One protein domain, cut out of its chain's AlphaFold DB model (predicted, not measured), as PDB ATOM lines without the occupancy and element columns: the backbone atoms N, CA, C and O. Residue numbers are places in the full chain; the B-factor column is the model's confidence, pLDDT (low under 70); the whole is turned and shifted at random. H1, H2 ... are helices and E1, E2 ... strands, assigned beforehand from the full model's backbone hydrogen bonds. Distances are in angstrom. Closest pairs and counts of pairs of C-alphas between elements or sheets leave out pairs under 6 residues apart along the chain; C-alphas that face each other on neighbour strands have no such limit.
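This is residues 153 to 270 and 290 to 299 of the 406 residues of an uncharacterized protein of Hyalella azteca (UniProt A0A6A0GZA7). A long helix, H7, runs through the middle of a cluster of crossed helices, and H2, H3, H4 and H6 pack on it from different sides. At one end of the longest axis lies a small ribbon of two antiparallel strands, E1 and E2, with H1 and H3 beside E2, and at this same end residues 190 to 197 of the link from H3 to E2 stick out as a loop; at the other end H5 and H6 pack on each other at about a right angle. The printed part has 128 residues with eight named helices and two named strands, in the order E1 H1 H2 H3 E2 H4 H5 H6 H7 H8, and its class is mostly helix. It is compact, with a radius of gyration of the C-alphas of 14.6 A, and its C-alphas span 43 by 29 by 26 A.

E1, residues 155 to 157, is the antiparallel neighbour of E2, residues 200 to 202, at 145 degrees between their directions; N 156 and O 201 are 2.9 A apart and N 201 and O 156 are 2.7 A apart, both within hydrogen-bond range. H1, residues 158 to 169, touches H3, residues 181 to 188, with its residues 158 to 162 alone, at a steep tilt of 56 degrees, opposite ways; their closest C-alphas, those of Ala 158 and Val 182, are 5.7 A apart. H2, residues 175 to 178, touches H7, residues 252 to 268, and the closest C-alphas are those of Ser 176 and Ile 265, 6.5 A apart. H7 is the hub, touching five helices. H3 touches it at a steep tilt of 60 degrees, opposite ways, with the C-alphas of Val 184 and Leu 261 closest at 6.5 A. H4, residues 203 to 214, touches residues 253 to 258 of H7 at 71 degrees, only just about perpendicular; the C-alphas of Ala 208 and Glu 254 are closest, 5.3 A apart. H5, residues 216 to 226, is apart from H7 but touches H6, residues 237 to 245, about perpendicular at 78 degrees, with the C-alphas of Ala 226 and Ser 243 closest at 5.7 A. H6 and H7 form a helical hairpin at a steep tilt of 41 degrees, opposite ways; the C-alphas of Lys 237 and Tyr 259 are closest, 7.4 A apart. H8, residues 296 to 299, only just touches H7, with 3 pairs of C-alphas within 8 A, the closest being those of Thr 262 and Ala 296 at 5.9 A. Every O i to N i+4 pair is within hydrogen-bond range in H1, H4, H5, H6 and H7, against 3 of 4 in H3, while H2 and H8 are too short for such a pair.

E1 begins at C-alpha 155, (188.430, 248.841, 154.248), and is 6.9 A long; E2 is 6.7 A long. H1 measures 15.7 A from first to last C-alpha, H2 5.0 A, H3 11.4 A, H4 16.8 A, H5 15.2 A and H6 12.4 A. H7 is the longest helix, 24.8 A from C-alpha 252 at (196.548, 234.727, 142.616) to C-alpha 268. H8, 5.7 A long, ends at C-alpha 299, (178.548, 230.521, 138.492).

The two C-alphas farthest apart, those of Ser 153 and Gln 228, are 44.2 A apart. Residues 271 to 289 are not printed, and C-alphas 270 and 290 are 19.3 A apart across the cut, which falls in the link from H7 to H8. Of the links that are printed whole, the one from H3 to E2, with 11 residues, is long. Residues 235 to 236 pair antiparallel with residues 291 to 292. The mean pLDDT of the printed part is 70.6, and 48 residues are under 70, among them 183 to 199, 264 to 270 and 290 to 299.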
ATOM      1  N   SER A 153     190.364 254.309 155.525       80.94
ATOM      2  CA  SER A 153     191.114 253.172 156.070       80.94
ATOM      3  C   SER A 153     191.531 252.150 155.006       80.94
ATOM      4  O   SER A 153     192.420 251.339 155.248       80.94
ATOM      5  N   GLY A 154     190.884 252.183 153.834       83.12
ATOM      6  CA  GLY A 154     191.077 251.202 152.762       83.12
ATOM      7  C   GLY A 154     190.258 249.924 152.962       83.12
ATOM      8  O   GLY A 154     190.469 248.940 152.247       83.12
ATOM      9  N   PHE A 155     189.321 249.944 153.914       84.25
ATOM     10  CA  PHE A 155     188.430 248.841 154.248       84.25
ATOM     11  C   PHE A 155     186.974 249.320 154.312       84.25
ATOM     12  O   PHE A 155     186.691 250.377 154.870       84.25
ATOM     13  N   ILE A 156     186.053 248.507 153.797       86.12
ATOM     14  CA  ILE A 156     184.593 248.661 153.949       86.12
ATOM     15  C   ILE A 156     184.044 247.514 154.798       86.12
ATOM     16  O   ILE A 156     184.768 246.550 155.031       86.12
ATOM     17  N   THR A 157     182.805 247.567 155.287       85.12
ATOM     18  CA  THR A 157     182.238 246.409 156.002       85.12
ATOM     19  C   THR A 157     181.765 245.318 155.035       85.12
ATOM     20  O   THR A 157     181.535 245.566 153.853       85.12
ATOM     21  N   ALA A 158     181.597 244.090 155.530       81.19
ATOM     22  CA  ALA A 158     181.013 242.991 154.753       81.19
ATOM     23  C   ALA A 158     179.579 243.286 154.272       81.19
ATOM     24  O   ALA A 158     179.180 242.830 153.200       81.19
ATOM     25  N   LEU A 159     178.812 244.047 155.062       82.12
ATOM     26  CA  LEU A 159     177.458 244.473 154.705       82.12
ATOM     27  C   LEU A 159     177.503 245.504 153.575       82.12
ATOM     28  O   LEU A 159     176.855 245.292 152.557       82.12
ATOM     29  N   ASP A 160     178.359 246.524 153.695       84.25
ATOM     30  CA  ASP A 160     178.555 247.523 152.634       84.25
ATOM     31  C   ASP A 160     179.015 246.858 151.329       84.25
ATOM     32  O   ASP A 160     178.524 247.173 150.249       84.25
ATOM     33  N   PHE A 161     179.933 245.889 151.421       85.12
ATOM     34  CA  PHE A 161     180.365 245.093 150.274       85.12
ATOM     35  C   PHE A 161     179.186 244.375 149.608       85.12
ATOM     36  O   PHE A 161     179.018 244.471 148.392       85.12
ATOM     37  N   SER A 162     178.361 243.676 150.391       82.38
ATOM     38  CA  SER A 162     177.181 242.981 149.877       82.38
ATOM     39  C   SER A 162     176.209 243.954 149.203       82.38
ATOM     40  O   SER A 162     175.751 243.692 148.091       82.38
ATOM     41  N   ASP A 163     175.951 245.102 149.826       83.31
ATOM     42  CA  ASP A 163     175.042 246.122 149.305       83.31
ATOM     43  C   ASP A 163     175.541 246.715 147.982       83.31
ATOM     44  O   ASP A 163     174.757 246.853 147.037       83.31
ATOM     45  N   ILE A 164     176.846 246.999 147.862       83.12
ATOM     46  CA  ILE A 164     177.469 247.452 146.609       83.12
ATOM     47  C   ILE A 164     177.336 246.371 145.532       83.12
ATOM     48  O   ILE A 164     176.867 246.651 144.428       83.12
ATOM     49  N   MET A 165     177.707 245.126 145.839       80.81
ATOM     50  CA  MET A 165     177.698 244.039 144.856       80.81
ATOM     51  C   MET A 165     176.283 243.707 144.361       80.81
ATOM     52  O   MET A 165     176.086 243.511 143.160       80.81
ATOM     53  N   LEU A 166     175.279 243.704 145.244       79.44
ATOM     54  CA  LEU A 166     173.871 243.504 144.876       79.44
ATOM     55  C   LEU A 166     173.297 244.704 144.106       79.44
ATOM     56  O   LEU A 166     172.462 244.537 143.209       79.44
ATOM     57  N   SER A 167     173.747 245.917 144.422       74.12
ATOM     58  CA  SER A 167     173.287 247.133 143.751       74.12
ATOM     59  C   SER A 167     173.853 247.282 142.344       74.12
ATOM     60  O   SER A 167     173.096 247.643 141.443       74.12
ATOM     61  N   THR A 168     175.137 246.976 142.155       69.38
ATOM     62  CA  THR A 168     175.857 247.194 140.892       69.38
ATOM     63  C   THR A 168     175.854 245.953 139.999       69.38
ATOM     64  O   THR A 168     175.610 246.061 138.803       69.38
ATOM     65  N   LYS A 169     176.077 244.755 140.557       71.19
ATOM     66  CA  LYS A 169     176.371 243.528 139.787       71.19
ATOM     67  C   LYS A 169     175.465 242.341 140.117       71.19
ATOM     68  O   LYS A 169     175.813 241.204 139.813       71.19
ATOM     69  N   SER A 170     174.271 242.563 140.670       69.38
ATOM     70  CA  SER A 170     173.309 241.477 140.961       69.38
ATOM     71  C   SER A 170     173.039 240.551 139.771       69.38
ATOM     72  O   SER A 170     172.824 239.359 139.961       69.38
ATOM     73  N   HIS A 171     173.089 241.065 138.544       65.19
ATOM     74  CA  HIS A 171     172.854 240.285 137.330       65.19
ATOM     75  C   HIS A 171     173.990 239.301 136.973       65.19
ATOM     76  O   HIS A 171     173.739 238.327 136.268       65.19
ATOM     77  N   LEU A 172     175.208 239.512 137.487       64.56
ATOM     78  CA  LEU A 172     176.335 238.577 137.351       64.56
ATOM     79  C   LEU A 172     176.365 237.514 138.445       64.56
ATOM     80  O   LEU A 172     177.050 236.500 138.321       64.56
ATOM     81  N   LEU A 173     175.665 237.768 139.547       68.12
ATOM     82  CA  LEU A 173     175.697 236.921 140.725       68.12
ATOM     83  C   LEU A 173     174.570 235.895 140.648       68.12
ATOM     84  O   LEU A 173     173.396 236.244 140.519       68.12
ATOM     85  N   THR A 174     174.910 234.616 140.782       70.19
ATOM     86  CA  THR A 174     173.903 233.566 140.975       70.19
ATOM     87  C   THR A 174     173.247 233.716 142.345       70.19
ATOM     88  O   THR A 174     173.871 234.227 143.273       70.19
ATOM     89  N   SER A 175     172.004 233.251 142.509       68.25
ATOM     90  CA  SER A 175     171.283 233.334 143.793       68.25
ATOM     91  C   SER A 175     172.091 232.737 144.948       68.25
ATOM     92  O   SER A 175     172.226 233.353 145.997       68.25
ATOM     93  N   SER A 176     172.757 231.604 144.707       66.06
ATOM     94  CA  SER A 176     173.644 230.972 145.685       66.06
ATOM     95  C   SER A 176     174.847 231.829 146.079       66.06
ATOM     96  O   SER A 176     175.345 231.671 147.186       66.06
ATOM     97  N   VAL A 177     175.345 232.705 145.203       70.50
ATOM     98  CA  VAL A 177     176.410 233.651 145.562       70.50
ATOM     99  C   VAL A 177     175.827 234.871 146.258       70.50
ATOM    100  O   VAL A 177     176.406 235.292 147.250       70.50
ATOM    101  N   GLN A 178     174.687 235.397 145.794       72.62
ATOM    102  CA  GLN A 178     174.008 236.548 146.402       72.62
ATOM    103  C   GLN A 178     173.717 236.312 147.888       72.62
ATOM    104  O   GLN A 178     174.076 237.148 148.714       72.62
ATOM    105  N   ASP A 179     173.176 235.141 148.231       71.12
ATOM    106  CA  ASP A 179     172.845 234.774 149.615       71.12
ATOM    107  C   ASP A 179     174.095 234.556 150.487       71.12
ATOM    108  O   ASP A 179     174.051 234.686 151.710       71.12
ATOM    109  N   ASN A 180     175.233 234.250 149.856       69.50
ATOM    110  CA  ASN A 180     176.485 233.913 150.527       69.50
ATOM    111  C   ASN A 180     177.558 235.009 150.436       69.50
ATOM    112  O   ASN A 180     178.666 234.786 150.920       69.50
ATOM    113  N   LEU A 181     177.282 236.194 149.873       73.25
ATOM    114  CA  LEU A 181     178.282 237.267 149.713       73.25
ATOM    115  C   LEU A 181     178.954 237.644 151.040       73.25
ATOM    116  O   LEU A 181     180.176 237.792 151.112       73.25
ATOM    117  N   VAL A 182     178.164 237.727 152.112       70.06
ATOM    118  CA  VAL A 182     178.669 238.005 153.462       70.06
ATOM    119  C   VAL A 182     179.559 236.854 153.956       70.06
ATOM    120  O   VAL A 182     180.611 237.098 154.544       70.06
ATOM    121  N   ALA A 183     179.216 235.600 153.653       67.19
ATOM    122  CA  ALA A 183     180.028 234.435 154.011       67.19
ATOM    123  C   ALA A 183     181.350 234.361 153.219       67.19
ATOM    124  O   ALA A 183     182.385 234.023 153.794       67.19
ATOM    125  N   VAL A 184     181.348 234.746 151.934       65.62
ATOM    126  CA  VAL A 184     182.565 234.863 151.103       65.62
ATOM    127  C   VAL A 184     183.527 235.867 151.725       65.62
ATOM    128  O   VAL A 184     184.712 235.575 151.890       65.62
ATOM    129  N   SER A 185     183.005 237.030 152.125       62.84
ATOM    130  CA  SER A 185     183.811 238.052 152.789       62.84
ATOM    131  C   SER A 185     184.369 237.572 154.133       62.84
ATOM    132  O   SER A 185     185.468 237.954 154.499       62.84
ATOM    133  N   HIS A 186     183.669 236.682 154.841       60.56
ATOM    134  CA  HIS A 186     184.089 236.160 156.143       60.56
ATOM    135  C   HIS A 186     185.215 235.116 156.045       60.56
ATOM    136  O   HIS A 186     186.126 235.102 156.873       60.56
ATOM    137  N   LEU A 187     185.176 234.232 155.042       55.28
ATOM    138  CA  LEU A 187     186.121 233.111 154.920       55.28
ATOM    139  C   LEU A 187     187.528 233.531 154.475       55.28
ATOM    140  O   LEU A 187     188.501 232.901 154.891       55.28
ATOM    141  N   MET A 188     187.652 234.603 153.691       51.44
ATOM    142  CA  MET A 188     188.949 235.076 153.189       51.44
ATOM    143  C   MET A 188     189.856 235.639 154.304       51.44
ATOM    144  O   MET A 188     191.076 235.527 154.236       51.44
ATOM    145  N   TYR A 189     189.286 236.188 155.381       48.09
ATOM    146  CA  TYR A 189     190.069 236.713 156.513       48.09
ATOM    147  C   TYR A 189     190.613 235.624 157.443       48.09
ATOM    148  O   TYR A 189     191.438 235.905 158.306       48.09
ATOM    149  N   CYS A 190     190.176 234.374 157.281       41.75
ATOM    150  CA  CYS A 190     190.622 233.276 158.136       41.75
ATOM    151  C   CYS A 190     191.934 232.633 157.641       41.75
ATOM    152  O   CYS A 190     192.582 231.900 158.384       41.75
ATOM    153  N   THR A 191     192.353 232.899 156.398       42.12
ATOM    154  CA  THR A 191     193.582 232.334 155.808       42.12
ATOM    155  C   THR A 191     194.804 233.240 155.944       42.12
ATOM    156  O   THR A 191     195.926 232.753 155.821       42.12
ATOM    157  N   THR A 192     194.620 234.526 156.255       39.84
ATOM    158  CA  THR A 192     195.715 235.463 156.531       39.84
ATOM    159  C   THR A 192     195.669 235.864 157.998       39.84
ATOM    160  O   THR A 192     194.903 236.719 158.431       39.84
ATOM    161  N   SER A 193     196.465 235.170 158.806       44.81
ATOM    162  CA  SER A 193     196.667 235.511 160.204       44.81
ATOM    163  C   SER A 193     197.169 236.951 160.340       44.81
ATOM    164  O   SER A 193     198.105 237.361 159.656       44.81
ATOM    165  N   ILE A 194     196.569 237.645 161.311       40.28
ATOM    166  CA  ILE A 194     196.904 238.937 161.932       40.28
ATOM    167  C   ILE A 194     195.786 239.972 161.722       40.28
ATOM    168  O   ILE A 194     195.400 240.320 160.615       40.28
ATOM    169  N   VAL A 195     195.340 240.495 162.867       34.94
ATOM    170  CA  VAL A 195     194.330 241.532 163.133       34.94
ATOM    171  C   VAL A 195     192.902 241.030 163.386       34.94
ATOM    172  O   VAL A 195     192.059 240.871 162.513       34.94
ATOM    173  N   SER A 196     192.638 240.857 164.681       41.22
ATOM    174  CA  SER A 196     191.322 240.845 165.304       41.22
ATOM    175  C   SER A 196     190.496 242.088 164.945       41.22
ATOM    176  O   SER A 196     191.034 243.188 164.875       41.22
ATOM    177  N   SER A 197     189.172 241.909 164.903       39.47
ATOM    178  CA  SER A 197     188.095 242.918 164.938       39.47
ATOM    179  C   SER A 197     187.534 243.427 163.596       39.47
ATOM    180  O   SER A 197     188.047 244.342 162.956       39.47
ATOM    181  N   GLY A 198     186.358 242.892 163.255       48.72
ATOM    182  CA  GLY A 198     185.406 243.507 162.331       48.72
ATOM    183  C   GLY A 198     185.306 242.801 160.985       48.72
ATOM    184  O   GLY A 198     186.296 242.607 160.295       48.72
ATOM    185  N   GLN A 199     184.076 242.458 160.614       64.88
ATOM    186  CA  GLN A 199     183.675 242.003 159.284       64.88
ATOM    187  C   GLN A 199     183.996 243.102 158.258       64.88
ATOM    188  O   GLN A 199     183.161 243.968 157.995       64.88
ATOM    189  N   LYS A 200     185.223 243.132 157.742       74.81
ATOM    190  CA  LYS A 200     185.701 244.168 156.821       74.81
ATOM    191  C   LYS A 200     186.149 243.544 155.509       74.81
ATOM    192  O   LYS A 200     186.407 242.357 155.477       74.81
ATOM    193  N   VAL A 201     186.208 244.327 154.441       81.25
ATOM    194  CA  VAL A 201     186.624 243.939 153.091       81.25
ATOM    195  C   VAL A 201     187.634 244.969 152.600       81.25
ATOM    196  O   VAL A 201     187.366 246.168 152.640       81.25
ATOM    197  N   SER A 202     188.813 244.516 152.173       86.38
ATOM    198  CA  SER A 202     189.887 245.390 151.693       86.38
ATOM    199  C   SER A 202     189.663 245.825 150.244       86.38
ATOM    200  O   SER A 202     189.060 245.098 149.449       86.38
ATOM    201  N   TYR A 203     190.193 246.991 149.876       86.06
ATOM    202  CA  TYR A 203     190.126 247.486 148.499       86.06
ATOM    203  C   TYR A 203     190.702 246.504 147.452       86.06
ATOM    204  O   TYR A 203     190.011 246.226 146.470       86.06
ATOM    205  N   PRO A 204     191.894 245.890 147.643       87.56
ATOM    206  CA  PRO A 204     192.428 244.928 146.675       87.56
ATOM    207  C   PRO A 204     191.542 243.691 146.502       87.56
ATOM    208  O   PRO A 204     191.393 243.195 145.389       87.56
ATOM    209  N   PHE A 205     190.915 243.216 147.585       86.00
ATOM    210  CA  PHE A 205     189.955 242.116 147.506       86.00
ATOM    211  C   PHE A 205     188.722 242.516 146.694       86.00
ATOM    212  O   PHE A 205     188.287 241.760 145.830       86.00
ATOM    213  N   PHE A 206     188.166 243.704 146.949       86.56
ATOM    214  CA  PHE A 206     187.001 244.202 146.219       86.56
ATOM    215  C   PHE A 206     187.281 244.303 144.714       86.56
ATOM    216  O   PHE A 206     186.468 243.850 143.906       86.56
ATOM    217  N   MET A 207     188.443 244.834 144.329       86.94
ATOM    218  CA  MET A 207     188.837 244.927 142.921       86.94
ATOM    219  C   MET A 207     189.046 243.546 142.293       86.94
ATOM    220  O   MET A 207     188.515 243.283 141.216       86.94
ATOM    221  N   ALA A 208     189.727 242.629 142.989       87.12
ATOM    222  CA  ALA A 208     189.915 241.256 142.519       87.12
ATOM    223  C   ALA A 208     188.579 240.509 142.357       87.12
ATOM    224  O   ALA A 208     188.386 239.796 141.378       87.12
ATOM    225  N   PHE A 209     187.621 240.708 143.268       85.50
ATOM    226  CA  PHE A 209     186.283 240.121 143.158       85.50
ATOM    227  C   PHE A 209     185.547 240.634 141.916       85.50
ATOM    228  O   PHE A 209     184.972 239.856 141.156       85.50
ATOM    229  N   ASN A 210     185.596 241.948 141.683       83.69
ATOM    230  CA  ASN A 210     184.983 242.575 140.518       83.69
ATOM    231  C   ASN A 210     185.614 242.108 139.202       83.69
ATOM    232  O   ASN A 210     184.871 241.784 138.277       83.69
ATOM    233  N   SER A 211     186.944 242.042 139.144       84.44
ATOM    234  CA  SER A 211     187.695 241.542 137.989       84.44
ATOM    235  C   SER A 211     187.391 240.068 137.714       84.44
ATOM    236  O   SER A 211     187.124 239.700 136.570       84.44
ATOM    237  N   LEU A 212     187.335 239.224 138.753       84.31
ATOM    238  CA  LEU A 212     187.003 237.806 138.610       84.31
ATOM    239  C   LEU A 212     185.632 237.609 137.954       84.31
ATOM    240  O   LEU A 212     185.520 236.818 137.020       84.31
ATOM    241  N   LEU A 213     184.603 238.327 138.424       79.19
ATOM    242  CA  LEU A 213     183.244 238.224 137.880       79.19
ATOM    243  C   LEU A 213     183.185 238.615 136.402       79.19
ATOM    244  O   LEU A 213     182.565 237.916 135.603       79.19
ATOM    245  N   THR A 214     183.863 239.701 136.038       77.44
ATOM    246  CA  THR A 214     183.931 240.177 134.654       77.44
ATOM    247  C   THR A 214     184.719 239.198 133.767       77.44
ATOM    248  O   THR A 214     184.359 238.970 132.615       77.44
ATOM    249  N   ASN A 215     185.725 238.513 134.321       78.25
ATOM    250  CA  ASN A 215     186.592 237.567 133.612       78.25
ATOM    251  C   ASN A 215     186.178 236.081 133.744       78.25
ATOM    252  O   ASN A 215     186.983 235.182 133.485       78.25
ATOM    253  N   MET A 216     184.923 235.769 134.089       77.94
ATOM    254  CA  MET A 216     184.479 234.375 134.296       77.94
ATOM    255  C   MET A 216     184.578 233.481 133.046       77.94
ATOM    256  O   MET A 216     184.852 232.284 133.158       77.94
ATOM    257  N   GLU A 217     184.411 234.029 131.838       74.75
ATOM    258  CA  GLU A 217     184.574 233.241 130.604       74.75
ATOM    259  C   GLU A 217     186.051 232.892 130.348       74.75
ATOM    260  O   GLU A 217     186.370 231.798 129.873       74.75
ATOM    261  N   LEU A 218     186.974 233.778 130.741       80.31
ATOM    262  CA  LEU A 218     188.405 233.486 130.729       80.31
ATOM    263  C   LEU A 218     188.739 232.374 131.729       80.31
ATOM    264  O   LEU A 218     189.440 231.426 131.374       80.31
ATOM    265  N   VAL A 219     188.195 232.452 132.945       82.50
ATOM    266  CA  VAL A 219     188.334 231.410 133.974       82.50
ATOM    267  C   VAL A 219     187.873 230.054 133.440       82.50
ATOM    268  O   VAL A 219     188.585 229.057 133.560       82.50
ATOM    269  N   LYS A 220     186.716 230.010 132.775       80.19
ATOM    270  CA  LYS A 220     186.184 228.796 132.144       80.19
ATOM    271  C   LYS A 220     187.101 228.264 131.043       80.19
ATOM    272  O   LYS A 220     187.276 227.052 130.936       80.19
ATOM    273  N   ARG A 221     187.713 229.135 130.238       78.31
ATOM    274  CA  ARG A 221     188.686 228.726 129.214       78.31
ATOM    275  C   ARG A 221     189.956 228.144 129.833       78.31
ATOM    276  O   ARG A 221     190.456 227.138 129.334       78.31
ATOM    277  N   ILE A 222     190.456 228.745 130.911       81.88
ATOM    278  CA  ILE A 222     191.604 228.226 131.667       81.88
ATOM    279  C   ILE A 222     191.285 226.844 132.227       81.88
ATOM    280  O   ILE A 222     192.059 225.914 132.016       81.88
ATOM    281  N   TYR A 223     190.109 226.687 132.833       81.94
ATOM    282  CA  TYR A 223     189.629 225.400 133.319       81.94
ATOM    283  C   TYR A 223     189.548 224.350 132.201       81.94
ATOM    284  O   TYR A 223     190.092 223.263 132.349       81.94
ATOM    285  N   LEU A 224     188.933 224.677 131.058       82.06
ATOM    286  CA  LEU A 224     188.809 223.740 129.935       82.06
ATOM    287  C   LEU A 224     190.161 223.350 129.327       82.06
ATOM    288  O   LEU A 224     190.293 222.238 128.827       82.06
ATOM    289  N   ASN A 225     191.158 224.236 129.355       82.12
ATOM    290  CA  ASN A 225     192.511 223.868 128.946       82.12
ATOM    291  C   ASN A 225     193.148 222.913 129.969       82.12
ATOM    292  O   ASN A 225     193.636 221.852 129.587       82.12
ATOM    293  N   ALA A 226     193.041 223.229 131.264       80.81
ATOM    294  CA  ALA A 226     193.556 222.384 132.343       80.81
ATOM    295  C   ALA A 226     192.977 220.955 132.301       80.81
ATOM    296  O   ALA A 226     193.681 219.986 132.572       80.81
ATOM    297  N   THR A 227     191.705 220.813 131.918       80.56
ATOM    298  CA  THR A 227     190.993 219.527 131.851       80.56
ATOM    299  C   THR A 227     190.965 218.888 130.461       80.56
ATOM    300  O   THR A 227     190.235 217.916 130.253       80.56
ATOM    301  N   GLN A 228     191.698 219.436 129.484       79.75
ATOM    302  CA  GLN A 228     191.696 218.964 128.090       79.75
ATOM    303  C   GLN A 228     190.276 218.842 127.490       79.75
ATOM    304  O   GLN A 228     189.974 217.930 126.723       79.75
ATOM    305  N   GLY A 229     189.381 219.765 127.857       72.69
ATOM    306  CA  GLY A 229     187.991 219.823 127.397       72.69
ATOM    307  C   GLY A 229     186.979 219.095 128.286       72.69
ATOM    308  O   GLY A 229     185.776 219.202 128.041       72.69
ATOM    309  N   SER A 230     187.414 218.401 129.342       73.44
ATOM    310  CA  SER A 230     186.497 217.733 130.268       73.44
ATOM    311  C   SER A 230     185.749 218.732 131.159       73.44
ATOM    312  O   SER A 230     186.330 219.626 131.773       73.44
ATOM    313  N   ARG A 231     184.425 218.572 131.267       67.62
ATOM    314  CA  ARG A 231     183.563 219.425 132.112       67.62
ATOM    315  C   ARG A 231     183.354 218.880 133.525       67.62
ATOM    316  O   ARG A 231     182.807 219.584 134.367       67.62
ATOM    317  N   THR A 232     183.769 217.646 133.790       67.81
ATOM    318  CA  THR A 232     183.494 216.934 135.049       67.81
ATOM    319  C   THR A 232     184.731 216.720 135.913       67.81
ATOM    320  O   THR A 232     184.591 216.355 137.076       67.81
ATOM    321  N   GLN A 233     185.922 216.932 135.355       73.75
ATOM    322  CA  GLN A 233     187.185 216.703 136.043       73.75
ATOM    323  C   GLN A 233     187.473 217.796 137.075       73.75
ATOM    324  O   GLN A 233     187.396 218.981 136.772       73.75
ATOM    325  N   GLU A 234     187.836 217.393 138.290       76.81
ATOM    326  CA  GLU A 234     188.282 218.327 139.326       76.81
ATOM    327  C   GLU A 234     189.674 218.868 139.013       76.81
ATOM    328  O   GLU A 234     190.550 218.102 138.608       76.81
ATOM    329  N   VAL A 235     189.879 220.160 139.265       80.12
ATOM    330  CA  VAL A 235     191.169 220.835 139.065       80.12
ATOM    331  C   VAL A 235     191.625 221.439 140.387       80.12
ATOM    332  O   VAL A 235     190.877 222.167 141.050       80.12
ATOM    333  N   THR A 236     192.851 221.125 140.791       83.88
ATOM    334  CA  THR A 236     193.496 221.728 141.969       83.88
ATOM    335  C   THR A 236     193.867 223.187 141.722       83.88
ATOM    336  O   THR A 236     194.045 223.608 140.577       83.88
ATOM    337  N   LYS A 237     194.005 223.975 142.795       83.44
ATOM    338  CA  LYS A 237     194.419 225.385 142.699       83.44
ATOM    339  C   LYS A 237     195.743 225.524 141.941       83.44
ATOM    340  O   LYS A 237     195.899 226.432 141.130       83.44
ATOM    341  N   GLU A 238     196.673 224.608 142.182       82.69
ATOM    342  CA  GLU A 238     198.004 224.581 141.584       82.69
ATOM    343  C   GLU A 238     197.947 224.286 140.078       82.69
ATOM    344  O   GLU A 238     198.570 224.998 139.292       82.69
ATOM    345  N   GLU A 239     197.157 223.294 139.654       82.75
ATOM    346  CA  GLU A 239     196.942 222.985 138.231       82.75
ATOM    347  C   GLU A 239     196.247 224.134 137.492       82.75
ATOM    348  O   GLU A 239     196.604 224.458 136.353       82.75
ATOM    349  N   PHE A 240     195.274 224.782 138.143       85.81
ATOM    350  CA  PHE A 240     194.592 225.944 137.583       85.81
ATOM    351  C   PHE A 240     195.552 227.127 137.410       85.81
ATOM    352  O   PHE A 240     195.594 227.718 136.333       85.81
ATOM    353  N   LEU A 241     196.364 227.441 138.428       84.44
ATOM    354  CA  LEU A 241     197.384 228.497 138.361       84.44
ATOM    355  C   LEU A 241     198.458 228.201 137.311       84.44
ATOM    356  O   LEU A 241     198.897 229.098 136.595       84.44
ATOM    357  N   HIS A 242     198.876 226.943 137.180       84.56
ATOM    358  CA  HIS A 242     199.824 226.560 136.140       84.56
ATOM    359  C   HIS A 242     199.229 226.759 134.738       84.56
ATOM    360  O   HIS A 242     199.885 227.282 133.837       84.56
ATOM    361  N   SER A 243     197.951 226.416 134.569       80.31
ATOM    362  CA  SER A 243     197.233 226.604 133.306       80.31
ATOM    363  C   SER A 243     196.961 228.079 133.003       80.31
ATOM    364  O   SER A 243     196.962 228.474 131.834       80.31
ATOM    365  N   SER A 244     196.754 228.916 134.028       82.25
ATOM    366  CA  SER A 244     196.550 230.353 133.844       82.25
ATOM    367  C   SER A 244     197.822 231.027 133.334       82.25
ATOM    368  O   SER A 244     197.737 231.789 132.375       82.25
ATOM    369  N   GLN A 245     199.006 230.661 133.848       80.31
ATOM    370  CA  GLN A 245     200.299 231.217 133.407       80.31
ATOM    371  C   GLN A 245     200.529 231.140 131.891       80.31
ATOM    372  O   GLN A 245     201.196 232.003 131.327       80.31
ATOM    373  N   MET A 246     199.987 230.117 131.227       68.56
ATOM    374  CA  MET A 246     200.195 229.882 129.796       68.56
ATOM    375  C   MET A 246     199.234 230.665 128.891       68.56
ATOM    376  O   MET A 246     199.473 230.753 127.689       68.56
ATOM    377  N   MET A 247     198.136 231.207 129.430       60.59
ATOM    378  CA  MET A 247     197.070 231.818 128.624       60.59
ATOM    379  C   MET A 247     196.648 233.219 129.065       60.59
ATOM    380  O   MET A 247     196.119 233.947 128.226       60.59
ATOM    381  N   SER A 248     196.816 233.594 130.339       65.44
ATOM    382  CA  SER A 248     196.387 234.905 130.844       65.44
ATOM    383  C   SER A 248     196.940 235.264 132.230       65.44
ATOM    384  O   SER A 248     197.169 234.400 133.075       65.44
ATOM    385  N   GLN A 249     197.074 236.563 132.508       68.38
ATOM    386  CA  GLN A 249     197.397 237.080 133.840       68.38
ATOM    387  C   GLN A 249     196.127 237.193 134.700       68.38
ATOM    388  O   GLN A 249     195.596 238.279 134.889       68.38
ATOM    389  N   ILE A 250     195.640 236.061 135.217       80.56
ATOM    390  CA  ILE A 250     194.736 236.063 136.378       80.56
ATOM    391  C   ILE A 250     195.590 236.202 137.637       80.56
ATOM    392  O   ILE A 250     196.620 235.534 137.777       80.56
ATOM    393  N   THR A 251     195.173 237.067 138.557       84.94
ATOM    394  CA  THR A 251     195.916 237.284 139.799       84.94
ATOM    395  C   THR A 251     195.723 236.105 140.761       84.94
ATOM    396  O   THR A 251     194.645 235.509 140.816       84.94
ATOM    397  N   PRO A 252     196.724 235.760 141.593       84.38
ATOM    398  CA  PRO A 252     196.548 234.727 142.616       84.38
ATOM    399  C   PRO A 252     195.360 234.994 143.554       84.38
ATOM    400  O   PRO A 252     194.702 234.049 143.984       84.38
ATOM    401  N   MET A 253     195.049 236.270 143.812       84.00
ATOM    402  CA  MET A 253     193.897 236.697 144.612       84.00
ATOM    403  C   MET A 253     192.565 236.332 143.941       84.00
ATOM    404  O   MET A 253     191.675 235.797 144.594       84.00
ATOM    405  N   GLU A 254     192.425 236.562 142.634       86.12
ATOM    406  CA  GLU A 254     191.234 236.153 141.873       86.12
ATOM    407  C   GLU A 254     191.031 234.635 141.921       86.12
ATOM    408  O   GLU A 254     189.908 234.163 142.111       86.12
ATOM    409  N   VAL A 255     192.116 233.857 141.815       85.06
ATOM    410  CA  VAL A 255     192.043 232.395 141.944       85.06
ATOM    411  C   VAL A 255     191.626 231.988 143.356       85.06
ATOM    412  O   VAL A 255     190.796 231.098 143.515       85.06
ATOM    413  N   GLU A 256     192.148 232.638 144.395       83.44
ATOM    414  CA  GLU A 256     191.712 232.376 145.770       83.44
ATOM    415  C   GLU A 256     190.222 232.639 145.958       83.44
ATOM    416  O   GLU A 256     189.508 231.771 146.462       83.44
ATOM    417  N   ILE A 257     189.730 233.780 145.475       82.69
ATOM    418  CA  ILE A 257     188.306 234.125 145.521       82.69
ATOM    419  C   ILE A 257     187.470 233.056 144.806       82.69
ATOM    420  O   ILE A 257     186.464 232.598 145.351       82.69
ATOM    421  N   LEU A 258     187.891 232.616 143.616       83.94
ATOM    422  CA  LEU A 258     187.196 231.582 142.846       83.94
ATOM    423  C   LEU A 258     187.073 230.270 143.635       83.94
ATOM    424  O   LEU A 258     185.983 229.701 143.747       83.94
ATOM    425  N   TYR A 259     188.175 229.791 144.208       82.00
ATOM    426  CA  TYR A 259     188.175 228.545 144.976       82.00
ATOM    427  C   TYR A 259     187.351 228.668 146.269       82.00
ATOM    428  O   TYR A 259     186.662 227.725 146.651       82.00
ATOM    429  N   HIS A 260     187.303 229.845 146.892       78.12
ATOM    430  CA  HIS A 260     186.425 230.083 148.039       78.12
ATOM    431  C   HIS A 260     184.934 230.111 147.670       78.12
ATOM    432  O   HIS A 260     184.113 229.516 148.370       78.12
ATOM    433  N   LEU A 261     184.568 230.742 146.549       77.00
ATOM    434  CA  LEU A 261     183.187 230.751 146.052       77.00
ATOM    435  C   LEU A 261     182.680 229.332 145.771       77.00
ATOM    436  O   LEU A 261     181.544 228.984 146.096       77.00
ATOM    437  N   THR A 262     183.532 228.492 145.190       74.38
ATOM    438  CA  THR A 262     183.176 227.106 144.864       74.38
ATOM    439  C   THR A 262     183.002 226.213 146.094       74.38
ATOM    440  O   THR A 262     182.114 225.355 146.105       74.38
ATOM    441  N   GLU A 263     183.780 226.444 147.153       72.81
ATOM    442  CA  GLU A 263     183.637 225.765 148.444       72.81
ATOM    443  C   GLU A 263     182.278 226.082 149.095       72.81
ATOM    444  O   GLU A 263     181.560 225.175 149.520       72.81
ATOM    445  N   LEU A 264     181.867 227.352 149.076       68.38
ATOM    446  CA  LEU A 264     180.582 227.802 149.624       68.38
ATOM    447  C   LEU A 264     179.371 227.242 148.873       68.38
ATOM    448  O   LEU A 264     178.390 226.818 149.491       68.38
ATOM    449  N   ILE A 265     179.445 227.197 147.541       66.31
ATOM    450  CA  ILE A 265     178.391 226.595 146.711       66.31
ATOM    451  C   ILE A 265     178.261 225.098 147.021       66.31
ATOM    452  O   ILE A 265     177.147 224.581 147.114       66.31
ATOM    453  N   SER A 266     179.382 224.407 147.245       64.75
ATOM    454  CA  SER A 266     179.394 222.977 147.581       64.75
ATOM    455  C   SER A 266     178.801 222.685 148.966       64.75
ATOM    456  O   SER A 266     178.183 221.640 149.158       64.75
ATOM    457  N   GLN A 267     178.944 223.607 149.924       55.88
ATOM    458  CA  GLN A 267     178.355 223.492 151.264       55.88
ATOM    459  C   GLN A 267     176.858 223.843 151.291       55.88
ATOM    460  O   GLN A 267     176.097 223.229 152.037       55.88
ATOM    461  N   SER A 268     176.422 224.791 150.454       47.91
ATOM    462  CA  SER A 268     175.019 225.232 150.362       47.91
ATOM    463  C   SER A 268     174.147 224.298 149.503       47.91
ATOM    464  O   SER A 268     172.938 224.202 149.705       47.91
ATOM    465  N   GLY A 269     174.748 223.580 148.547       38.84
ATOM    466  CA  GLY A 269     174.092 222.611 147.664       38.84
ATOM    467  C   GLY A 269     173.948 221.221 148.289       38.84
ATOM    468  O   GLY A 269     174.520 220.248 147.801       38.84
ATOM    469  N   GLY A 270     173.193 221.102 149.378       36.69
ATOM    470  CA  GLY A 270     172.927 219.812 150.014       36.69
ATOM    471  C   GLY A 270     172.026 218.907 149.167       36.69
ATOM    472  O   GLY A 270     170.816 218.997 149.305       36.69
ATOM    473  N   ARG A 290     193.476 221.603 147.946       42.56
ATOM    474  CA  ARG A 290     192.010 221.675 147.920       42.56
ATOM    475  C   ARG A 290     191.542 221.430 146.483       42.56
ATOM    476  O   ARG A 290     191.813 222.227 145.588       42.56
ATOM    477  N   ARG A 291     190.880 220.292 146.261       42.28
ATOM    478  CA  ARG A 291     190.321 219.874 144.966       42.28
ATOM    479  C   ARG A 291     188.900 220.416 144.842       42.28
ATOM    480  O   ARG A 291     188.142 220.338 145.806       42.28
ATOM    481  N   VAL A 292     188.539 220.954 143.679       44.56
ATOM    482  CA  VAL A 292     187.171 221.415 143.414       44.56
ATOM    483  C   VAL A 292     186.626 220.740 142.159       44.56
ATOM    484  O   VAL A 292     187.108 220.974 141.051       44.56
ATOM    485  N   ALA A 293     185.569 219.946 142.343       38.66
ATOM    486  CA  ALA A 293     184.590 219.611 141.315       38.66
ATOM    487  C   ALA A 293     183.551 220.723 141.172       38.66
ATOM    488  O   ALA A 293     182.941 221.165 142.143       38.66
ATOM    489  N   ARG A 294     183.201 221.016 139.916       39.91
ATOM    490  CA  ARG A 294     181.813 221.268 139.482       39.91
ATOM    491  C   ARG A 294     181.154 222.606 139.852       39.91
ATOM    492  O   ARG A 294     180.221 222.984 139.152       39.91
ATOM    493  N   ALA A 295     181.622 223.372 140.836       39.75
ATOM    494  CA  ALA A 295     180.957 224.629 141.216       39.75
ATOM    495  C   ALA A 295     181.362 225.859 140.369       39.75
ATOM    496  O   ALA A 295     180.539 226.752 140.174       39.75
ATOM    497  N   ALA A 296     182.571 225.892 139.789       36.91
ATOM    498  CA  ALA A 296     183.035 227.041 138.993       36.91
ATOM    499  C   ALA A 296     182.206 227.251 137.710       36.91
ATOM    500  O   ALA A 296     181.931 228.380 137.313       36.91
ATOM    501  N   LEU A 297     181.739 226.160 137.094       43.34
ATOM    502  CA  LEU A 297     180.878 226.187 135.904       43.34
ATOM    503  C   LEU A 297     179.425 226.596 136.220       43.34
ATOM    504  O   LEU A 297     178.716 227.081 135.340       43.34
ATOM    505  N   HIS A 298     178.977 226.441 137.471       43.41
ATOM    506  CA  HIS A 298     177.626 226.814 137.902       43.41
ATOM    507  C   HIS A 298     177.478 228.295 138.280       43.41
ATOM    508  O   HIS A 298     176.355 228.755 138.460       43.41
ATOM    509  N   LEU A 299     178.573 229.063 138.317       41.25
ATOM    510  CA  LEU A 299     178.548 230.521 138.492       41.25
ATOM    511  C   LEU A 299     177.954 231.271 137.278       41.25
ATOM    512  O   LEU A 299     177.666 232.459 137.377       41.25
TER     513      LEU A 299